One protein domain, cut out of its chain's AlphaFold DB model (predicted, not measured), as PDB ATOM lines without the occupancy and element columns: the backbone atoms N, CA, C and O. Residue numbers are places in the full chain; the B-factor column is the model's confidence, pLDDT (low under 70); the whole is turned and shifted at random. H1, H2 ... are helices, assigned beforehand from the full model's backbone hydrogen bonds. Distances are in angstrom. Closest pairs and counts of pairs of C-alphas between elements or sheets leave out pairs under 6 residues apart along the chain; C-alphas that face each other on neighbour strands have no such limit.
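Overview. This is residues 492 to 561 of the 855 residues of the protein "Peptidase U7" of Maritimibacter alkaliphilus HTCC2654 (UniProt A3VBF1). Look for a helical hairpin, H1 and H2, whose helices lie only partly alongside each other, with a short third helix, H3, set steeply against H2. H2 lies between H1 and H3, a long loop joins H1 to H2, and a last stretch with no named element, residues 550 to 561, follows H3. The printed part has 70 residues with three named helices, in the order H1, H2, H3, and no named strand; its class is all helix. It is only just compact, close to loose, with a radius of gyration of the C-alphas of 13.0 A, and its elongated outline spans 38 by 24 by 18 A.

Along the chain. Find C-alpha 492 at (115.665, 117.724, 134.142), where H1, residues 492 to 507, begins; it runs 23.2 A from first to last C-alpha and ends with C-alpha 507 at (101.421, 114.259, 116.219). Pass residues 508 to 521 and you reach H2, residues 522 to 532, whose first C-alpha is at (113.553, 109.694, 119.407) and whose length is 15.2 A. After eight more residues comes H3, residues 541 to 549, with a length of 12.7 A; its last C-alpha, of Phe 549, is at (113.980, 102.422, 129.431).

Arrangement. Begin at Val 492, where H1 touches H2: its C-alpha and that of Ala 532 are the closest of the two helices, 5.3 A apart. H1 touches H2 with residues 492 to 499 alone. The two helices form a hairpin and run opposite ways at a shallow tilt of 15 degrees. Next look at Ala 526 and Ala 548, whose C-alphas, 5.9 A apart, are the closest of H2 and H3. These two helices touch and run the same way at a steep tilt of 62 degrees, with their centres 10.0 A apart. H1 and H3 are apart. In H1, H2 and H3 every backbone O i to N i+4 pair is within hydrogen-bond range.

Size, cuts and confidence. The two C-alphas farthest apart are those of Gly 508 and Gly 556, at 39.1 A, while those of Val 492 and Thr 561, the first and last printed, are 14.7 A apart. The printed part has no cut. The link from H1 to H2, 14 residues, is long; the link from H2 to H3, 8 residues, is short. In the last stretch, residues 550 to 561, the C-alphas lie 12 to 22 A from the mean of all C-alphas. Read the B-factor column for the model's confidence: the mean pLDDT of the printed part is 70.4, and 27 residues are under 70, namely residues 533 to 534, 536 to 543 and 545 to 561.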
ATOM      1  N   VAL A 492     116.396 118.966 134.426       74.00
ATOM      2  CA  VAL A 492     115.665 117.724 134.142       74.00
ATOM      3  C   VAL A 492     114.213 118.025 133.769       74.00
ATOM      4  O   VAL A 492     113.787 117.646 132.680       74.00
ATOM      5  N   ASP A 493     113.490 118.781 134.594       76.50
ATOM      6  CA  ASP A 493     112.075 119.106 134.372       76.50
ATOM      7  C   ASP A 493     111.862 119.892 133.077       76.50
ATOM      8  O   ASP A 493     110.988 119.562 132.276       76.50
ATOM      9  N   ARG A 494     112.718 120.886 132.810       81.38
ATOM     10  CA  ARG A 494     112.658 121.677 131.572       81.38
ATOM     11  C   ARG A 494     112.904 120.822 130.329       81.38
ATOM     12  O   ARG A 494     112.274 121.041 129.294       81.38
ATOM     13  N   THR A 495     113.829 119.867 130.417       81.56
ATOM     14  CA  THR A 495     114.128 118.944 129.314       81.56
ATOM     15  C   THR A 495     112.962 117.982 129.092       81.56
ATOM     16  O   THR A 495     112.562 117.769 127.950       81.56
ATOM     17  N   THR A 496     112.369 117.457 130.165       80.88
ATOM     18  CA  THR A 496     111.181 116.593 130.127       80.88
ATOM     19  C   THR A 496     109.993 117.322 129.500       80.88
ATOM     20  O   THR A 496     109.450 116.856 128.501       80.88
ATOM     21  N   GLU A 497     109.642 118.507 130.006       83.69
ATOM     22  CA  GLU A 497     108.539 119.320 129.484       83.69
ATOM     23  C   GLU A 497     108.768 119.714 128.014       83.69
ATOM     24  O   GLU A 497     107.855 119.656 127.186       83.69
ATOM     25  N   GLY A 498     110.010 120.066 127.662       85.06
ATOM     26  CA  GLY A 498     110.408 120.343 126.288       85.06
ATOM     27  C   GLY A 498     110.208 119.135 125.368       85.06
ATOM     28  O   GLY A 498     109.585 119.255 124.314       85.06
ATOM     29  N   ILE A 499     110.682 117.951 125.751       85.69
ATOM     30  CA  ILE A 499     110.498 116.743 124.936       85.69
ATOM     31  C   ILE A 499     109.003 116.414 124.786       85.69
ATOM     32  O   ILE A 499     108.562 116.160 123.664       85.69
ATOM     33  N   THR A 500     108.200 116.505 125.851       84.19
ATOM     34  CA  THR A 500     106.747 116.253 125.795       84.19
ATOM     35  C   THR A 500     106.044 117.174 124.794       84.19
ATOM     36  O   THR A 500     105.379 116.697 123.870       84.19
ATOM     37  N   LYS A 501     106.259 118.494 124.887       85.62
ATOM     38  CA  LYS A 501     105.657 119.472 123.958       85.62
ATOM     39  C   LYS A 501     106.091 119.249 122.508       85.62
ATOM     40  O   LYS A 501     105.289 119.435 121.591       85.62
ATOM     41  N   ALA A 502     107.331 118.806 122.296       85.44
ATOM     42  CA  ALA A 502     107.855 118.484 120.972       85.44
ATOM     43  C   ALA A 502     107.159 117.264 120.351       85.44
ATOM     44  O   ALA A 502     106.839 117.268 119.160       85.44
ATOM     45  N   LEU A 503     106.923 116.219 121.152       84.75
ATOM     46  CA  LEU A 503     106.211 115.013 120.728       84.75
ATOM     47  C   LEU A 503     104.747 115.326 120.406       84.75
ATOM     48  O   LEU A 503     104.244 114.909 119.360       84.75
ATOM     49  N   TYR A 504     104.094 116.140 121.238       84.94
ATOM     50  CA  TYR A 504     102.720 116.594 121.009       84.94
ATOM     51  C   TYR A 504     102.602 117.387 119.700       84.94
ATOM     52  O   TYR A 504     101.726 117.104 118.881       84.94
ATOM     53  N   ALA A 505     103.536 118.313 119.443       84.75
ATOM     54  CA  ALA A 505     103.561 119.121 118.221       84.75
ATOM     55  C   ALA A 505     103.741 118.286 116.943       84.75
ATOM     56  O   ALA A 505     103.237 118.659 115.883       84.75
ATOM     57  N   ARG A 506     104.451 117.152 117.023       77.25
ATOM     58  CA  ARG A 506     104.685 116.261 115.874       77.25
ATOM     59  C   ARG A 506     103.459 115.454 115.473       77.25
ATOM     60  O   ARG A 506     103.292 115.175 114.290       77.25
ATOM     61  N   VAL A 507     102.621 115.088 116.439       73.44
ATOM     62  CA  VAL A 507     101.421 114.259 116.219       73.44
ATOM     63  C   VAL A 507     100.136 115.100 116.204       73.44
ATOM     64  O   VAL A 507      99.039 114.585 115.986       73.44
ATOM     65  N   GLY A 508     100.262 116.422 116.361       76.44
ATOM     66  CA  GLY A 508      99.126 117.343 116.369       76.44
ATOM     67  C   GLY A 508      98.193 117.073 117.549       76.44
ATOM     68  O   GLY A 508      96.974 117.028 117.377       76.44
ATOM     69  N   LEU A 509      98.770 116.788 118.718       78.06
ATOM     70  CA  LEU A 509      98.051 116.729 119.989       78.06
ATOM     71  C   LEU A 509      98.001 118.131 120.609       78.06
ATOM     72  O   LEU A 509      98.927 118.929 120.432       78.06
ATOM     73  N   ASP A 510      96.933 118.418 121.350       75.75
ATOM     74  CA  ASP A 510      96.776 119.695 122.047       75.75
ATOM     75  C   ASP A 510      97.897 119.922 123.072       75.75
ATOM     76  O   ASP A 510      98.343 118.994 123.746       75.75
ATOM     77  N   GLY A 511      98.365 121.170 123.179       76.38
ATOM     78  CA  GLY A 511      99.509 121.540 124.024       76.38
ATOM     79  C   GLY A 511     100.881 121.336 123.368       76.38
ATOM     80  O   GLY A 511     101.906 121.569 124.008       76.38
ATOM     81  N   GLY A 512     100.923 120.925 122.096       79.06
ATOM     82  CA  GLY A 512     102.157 120.836 121.322       79.06
ATOM     83  C   GLY A 512     102.744 122.200 120.961       79.06
ATOM     84  O   GLY A 512     102.065 123.050 120.388       79.06
ATOM     85  N   GLU A 513     104.038 122.378 121.220       83.69
ATOM     86  CA  GLU A 513     104.788 123.579 120.850       83.69
ATOM     87  C   GLU A 513     106.068 123.202 120.101       83.69
ATOM     88  O   GLU A 513     106.770 122.254 120.463       83.69
ATOM     89  N   ARG A 514     106.394 123.960 119.046       80.62
ATOM     90  CA  ARG A 514     107.685 123.820 118.368       80.62
ATOM     91  C   ARG A 514     108.792 124.367 119.260       80.62
ATOM     92  O   ARG A 514     108.808 125.548 119.578       80.62
ATOM     93  N   ASN A 515     109.755 123.520 119.579       85.19
ATOM     94  CA  ASN A 515     110.892 123.838 120.434       85.19
ATOM     95  C   ASN A 515     112.190 123.188 119.921       85.19
ATOM     96  O   ASN A 515     112.223 122.585 118.844       85.19
ATOM     97  N   GLU A 516     113.259 123.291 120.709       84.19
ATOM     98  CA  GLU A 516     114.590 122.759 120.388       84.19
ATOM     99  C   GLU A 516     114.628 121.237 120.166       84.19
ATOM    100  O   GLU A 516     115.452 120.749 119.393       84.19
ATOM    101  N   PHE A 517     113.691 120.485 120.752       85.00
ATOM    102  CA  PHE A 517     113.600 119.033 120.598       85.00
ATOM    103  C   PHE A 517     112.758 118.623 119.383       85.00
ATOM    104  O   PHE A 517     112.894 117.508 118.891       85.00
ATOM    105  N   THR A 518     111.937 119.511 118.809       82.31
ATOM    106  CA  THR A 518     111.010 119.168 117.706       82.31
ATOM    107  C   THR A 518     111.712 118.730 116.415       82.31
ATOM    108  O   THR A 518     111.079 118.118 115.556       82.31
ATOM    109  N   GLY A 519     113.017 118.978 116.268       79.38
ATOM    110  CA  GLY A 519     113.849 118.494 115.156       79.38
ATOM    111  C   GLY A 519     114.612 117.186 115.416       79.38
ATOM    112  O   GLY A 519     115.154 116.621 114.473       79.38
ATOM    113  N   MET A 520     114.637 116.684 116.656       84.44
ATOM    114  CA  MET A 520     115.485 115.559 117.082       84.44
ATOM    115  C   MET A 520     114.838 114.182 116.859       84.44
ATOM    116  O   MET A 520     113.630 114.027 117.017       84.44
ATOM    117  N   GLN A 521     115.604 113.146 116.523       83.69
ATOM    118  CA  GLN A 521     115.080 111.764 116.497       83.69
ATOM    119  C   GLN A 521     114.722 111.283 117.917       83.69
ATOM    120  O   GLN A 521     115.273 111.801 118.891       83.69
ATOM    121  N   LEU A 522     113.880 110.250 118.077       81.06
ATOM    122  CA  LEU A 522     113.553 109.694 119.407       81.06
ATOM    123  C   LEU A 522     114.810 109.282 120.182       81.06
ATOM    124  O   LEU A 522     114.892 109.453 121.393       81.06
ATOM    125  N   ARG A 523     115.836 108.804 119.472       80.62
ATOM    126  CA  ARG A 523     117.146 108.462 120.050       80.62
ATOM    127  C   ARG A 523     117.899 109.691 120.565       80.62
ATOM    128  O   ARG A 523     118.576 109.622 121.585       80.62
ATOM    129  N   GLU A 524     117.799 110.816 119.871       82.44
ATOM    130  CA  GLU A 524     118.447 112.067 120.274       82.44
ATOM    131  C   GLU A 524     117.720 112.703 121.462       82.44
ATOM    132  O   GLU A 524     118.377 113.136 122.405       82.44
ATOM    133  N   MET A 525     116.384 112.645 121.479       84.56
ATOM    134  CA  MET A 525     115.565 113.033 122.634       84.56
ATOM    135  C   MET A 525     115.854 112.147 123.856       84.56
ATOM    136  O   MET A 525     116.064 112.662 124.951       84.56
ATOM    137  N   ALA A 526     115.963 110.827 123.666       81.56
ATOM    138  CA  ALA A 526     116.350 109.890 124.721       81.56
ATOM    139  C   ALA A 526     117.741 110.215 125.286       81.56
ATOM    140  O   ALA A 526     117.956 110.200 126.495       81.56
ATOM    141  N   ARG A 527     118.697 110.571 124.417       81.75
ATOM    142  CA  ARG A 527     120.033 111.006 124.843       81.75
ATOM    143  C   ARG A 527     119.982 112.330 125.601       81.75
ATOM    144  O   ARG A 527     120.688 112.456 126.598       81.75
ATOM    145  N   ALA A 528     119.183 113.295 125.151       81.88
ATOM    146  CA  ALA A 528     119.013 114.577 125.828       81.88
ATOM    147  C   ALA A 528     118.423 114.388 127.236       81.88
ATOM    148  O   ALA A 528     118.981 114.918 128.195       81.88
ATOM    149  N   SER A 529     117.394 113.546 127.373       81.94
ATOM    150  CA  SER A 529     116.796 113.177 128.664       81.94
ATOM    151  C   SER A 529     117.810 112.503 129.606       81.94
ATOM    152  O   SER A 529     117.961 112.916 130.753       81.94
ATOM    153  N   LEU A 530     118.600 111.539 129.115       78.25
ATOM    154  CA  LEU A 530     119.637 110.873 129.921       78.25
ATOM    155  C   LEU A 530     120.795 111.808 130.306       78.25
ATOM    156  O   LEU A 530     121.314 111.735 131.420       78.25
ATOM    157  N   THR A 531     121.181 112.715 129.404       80.00
ATOM    158  CA  THR A 531     122.252 113.692 129.651       80.00
ATOM    159  C   THR A 531     121.820 114.734 130.681       80.00
ATOM    160  O   THR A 531     122.623 115.091 131.540       80.00
ATOM    161  N   ALA A 532     120.556 115.171 130.653       76.19
ATOM    162  CA  ALA A 532     119.993 116.067 131.665       76.19
ATOM    163  C   ALA A 532     120.042 115.451 133.077       76.19
ATOM    164  O   ALA A 532     120.248 116.172 134.047       76.19
ATOM    165  N   ARG A 533     119.965 114.115 133.186       67.75
ATOM    166  CA  ARG A 533     120.121 113.353 134.442       67.75
ATOM    167  C   ARG A 533     121.577 113.063 134.837       67.75
ATOM    168  O   ARG A 533     121.817 112.325 135.789       67.75
ATOM    169  N   GLY A 534     122.563 113.575 134.098       69.12
ATOM    170  CA  GLY A 534     123.987 113.327 134.364       69.12
ATOM    171  C   GLY A 534     124.473 111.919 133.993       69.12
ATOM    172  O   GLY A 534     125.570 111.521 134.391       69.12
ATOM    173  N   ILE A 535     123.694 111.154 133.219       70.31
ATOM    174  CA  ILE A 535     124.046 109.795 132.796       70.31
ATOM    175  C   ILE A 535     124.788 109.877 131.467       70.31
ATOM    176  O   ILE A 535     124.231 110.239 130.429       70.31
ATOM    177  N   SER A 536     126.065 109.508 131.484       67.19
ATOM    178  CA  SER A 536     126.879 109.472 130.271       67.19
ATOM    179  C   SER A 536     126.521 108.259 129.412       67.19
ATOM    180  O   SER A 536     126.727 107.113 129.813       67.19
ATOM    181  N   VAL A 537     126.023 108.505 128.199       63.44
ATOM    182  CA  VAL A 537     125.708 107.449 127.228       63.44
ATOM    183  C   VAL A 537     126.788 107.409 126.146       63.44
ATOM    184  O   VAL A 537     126.631 107.986 125.074       63.44
ATOM    185  N   GLN A 538     127.907 106.732 126.421       61.41
ATOM    186  CA  GLN A 538     128.998 106.548 125.443       61.41
ATOM    187  C   GLN A 538     128.874 105.271 124.583       61.41
ATOM    188  O   GLN A 538     129.774 104.956 123.808       61.41
ATOM    189  N   GLY A 539     127.770 104.524 124.697       62.59
ATOM    190  CA  GLY A 539     127.541 103.275 123.955       62.59
ATOM    191  C   GLY A 539     126.784 103.436 122.626       62.59
ATOM    192  O   GLY A 539     126.201 104.480 122.338       62.59
ATOM    193  N   GLY A 540     126.766 102.371 121.810       67.94
ATOM    194  CA  GLY A 540     125.987 102.303 120.563       67.94
ATOM    195  C   GLY A 540     124.464 102.332 120.784       67.94
ATOM    196  O   GLY A 540     123.992 102.296 121.919       67.94
ATOM    197  N   ALA A 541     123.676 102.350 119.700       58.59
ATOM    198  CA  ALA A 541     122.208 102.497 119.744       58.59
ATOM    199  C   ALA A 541     121.496 101.520 120.708       58.59
ATOM    200  O   ALA A 541     120.514 101.892 121.346       58.59
ATOM    201  N   MET A 542     122.036 100.306 120.874       61.28
ATOM    202  CA  MET A 542     121.534  99.299 121.818       61.28
ATOM    203  C   MET A 542     121.706  99.698 123.289       61.28
ATOM    204  O   MET A 542     120.810  99.471 124.096       61.28
ATOM    205  N   ALA A 543     122.838 100.310 123.643       63.47
ATOM    206  CA  ALA A 543     123.104 100.759 125.008       63.47
ATOM    207  C   ALA A 543     122.246 101.979 125.373       63.47
ATOM    208  O   ALA A 543     121.792 102.090 126.506       63.47
ATOM    209  N   LEU A 544     121.978 102.858 124.400       70.00
ATOM    210  CA  LEU A 544     121.102 104.019 124.560       70.00
ATOM    211  C   LEU A 544     119.638 103.611 124.777       70.00
ATOM    212  O   LEU A 544     119.018 104.109 125.703       70.00
ATOM    213  N   ALA A 545     119.099 102.693 123.967       61.50
ATOM    214  CA  ALA A 545     117.724 102.209 124.134       61.50
ATOM    215  C   ALA A 545     117.542 101.419 125.443       61.50
ATOM    216  O   ALA A 545     116.508 101.535 126.091       61.50
ATOM    217  N   GLY A 546     118.565 100.655 125.849       63.00
ATOM    218  CA  GLY A 546     118.602 100.009 127.158       63.00
ATOM    219  C   GLY A 546     118.602 101.028 128.296       63.00
ATOM    220  O   GLY A 546     117.776 100.925 129.184       63.00
ATOM    221  N   ALA A 547     119.459 102.050 128.246       67.56
ATOM    222  CA  ALA A 547     119.519 103.094 129.272       67.56
ATOM    223  C   ALA A 547     118.282 104.010 129.299       67.56
ATOM    224  O   ALA A 547     117.959 104.543 130.348       67.56
ATOM    225  N   ALA A 548     117.599 104.198 128.164       63.44
ATOM    226  CA  ALA A 548     116.425 105.064 128.049       63.44
ATOM    227  C   ALA A 548     115.141 104.444 128.613       63.44
ATOM    228  O   ALA A 548     114.215 105.188 128.912       63.44
ATOM    229  N   PHE A 549     115.074 103.119 128.746       64.19
ATOM    230  CA  PHE A 549     113.980 102.422 129.431       64.19
ATOM    231  C   PHE A 549     114.411 101.807 130.760       64.19
ATOM    232  O   PHE A 549     113.567 101.586 131.617       64.19
ATOM    233  N   SER A 550     115.707 101.565 130.966       56.81
ATOM    234  CA  SER A 550     116.206 101.155 132.272       56.81
ATOM    235  C   SER A 550     116.191 102.332 133.249       56.81
ATOM    236  O   SER A 550     116.609 103.434 132.880       56.81
ATOM    237  N   PRO A 551     115.822 102.090 134.517       53.03
ATOM    238  CA  PRO A 551     116.037 103.040 135.594       53.03
ATOM    239  C   PRO A 551     117.492 103.512 135.576       53.03
ATOM    240  O   PRO A 551     118.429 102.706 135.538       53.03
ATOM    241  N   ALA A 552     117.700 104.822 135.603       39.75
ATOM    242  CA  ALA A 552     119.018 105.405 135.767       39.75
ATOM    243  C   ALA A 552     119.560 105.103 137.166       39.75
ATOM    244  O   ALA A 552     119.380 105.873 138.105       39.75
ATOM    245  N   GLY A 553     120.213 103.960 137.307       39.72
ATOM    246  CA  GLY A 553     120.753 103.522 138.578       39.72
ATOM    247  C   GLY A 553     121.513 102.226 138.404       39.72
ATOM    248  O   GLY A 553     120.997 101.143 138.666       39.72
ATOM    249  N   ALA A 554     122.783 102.332 138.022       33.06
ATOM    250  CA  ALA A 554     123.759 101.277 138.256       33.06
ATOM    251  C   ALA A 554     124.060 101.151 139.769       33.06
ATOM    252  O   ALA A 554     125.204 101.254 140.185       33.06
ATOM    253  N   SER A 555     123.028 100.959 140.593       32.84
ATOM    254  CA  SER A 555     123.094 100.461 141.966       32.84
ATOM    255  C   SER A 555     121.670 100.191 142.470       32.84
ATOM    256  O   SER A 555     120.986 101.103 142.913       32.84
ATOM    257  N   GLY A 556     121.240  98.930 142.379       34.25
ATOM    258  CA  GLY A 556     120.224  98.317 143.246       34.25
ATOM    259  C   GLY A 556     118.953  99.124 143.533       34.25
ATOM    260  O   GLY A 556     118.808  99.660 144.621       34.25
ATOM    261  N   GLY A 557     118.014  99.113 142.591       34.50
ATOM    262  CA  GLY A 557     116.662  99.649 142.750       34.50
ATOM    263  C   GLY A 557     115.915  99.490 141.432       34.50
ATOM    264  O   GLY A 557     115.849 100.417 140.634       34.50
ATOM    265  N   MET A 558     115.482  98.268 141.126       33.88
ATOM    266  CA  MET A 558     114.630  98.016 139.959       33.88
ATOM    267  C   MET A 558     113.224  98.530 140.304       33.88
ATOM    268  O   MET A 558     112.791  98.306 141.430       33.88
ATOM    269  N   HIS A 559     112.563  99.207 139.355       37.28
ATOM    270  CA  HIS A 559     111.251  99.888 139.433       37.28
ATOM    271  C   HIS A 559     111.226 101.414 139.656       37.28
ATOM    272  O   HIS A 559     110.232 101.918 140.166       37.28
ATOM    273  N   SER A 560     112.223 102.183 139.195       41.81
ATOM    274  CA  SER A 560     111.911 103.561 138.767       41.81
ATOM    275  C   SER A 560     111.744 103.586 137.252       41.81
ATOM    276  O   SER A 560     112.664 103.246 136.507       41.81
ATOM    277  N   THR A 561     110.539 103.915 136.785       51.69
ATOM    278  CA  THR A 561     110.297 104.122 135.357       51.69
ATOM    279  C   THR A 561     111.229 105.228 134.867       51.69
ATOM    280  O   THR A 561     111.436 106.243 135.534       51.69
TER     281      THR A 561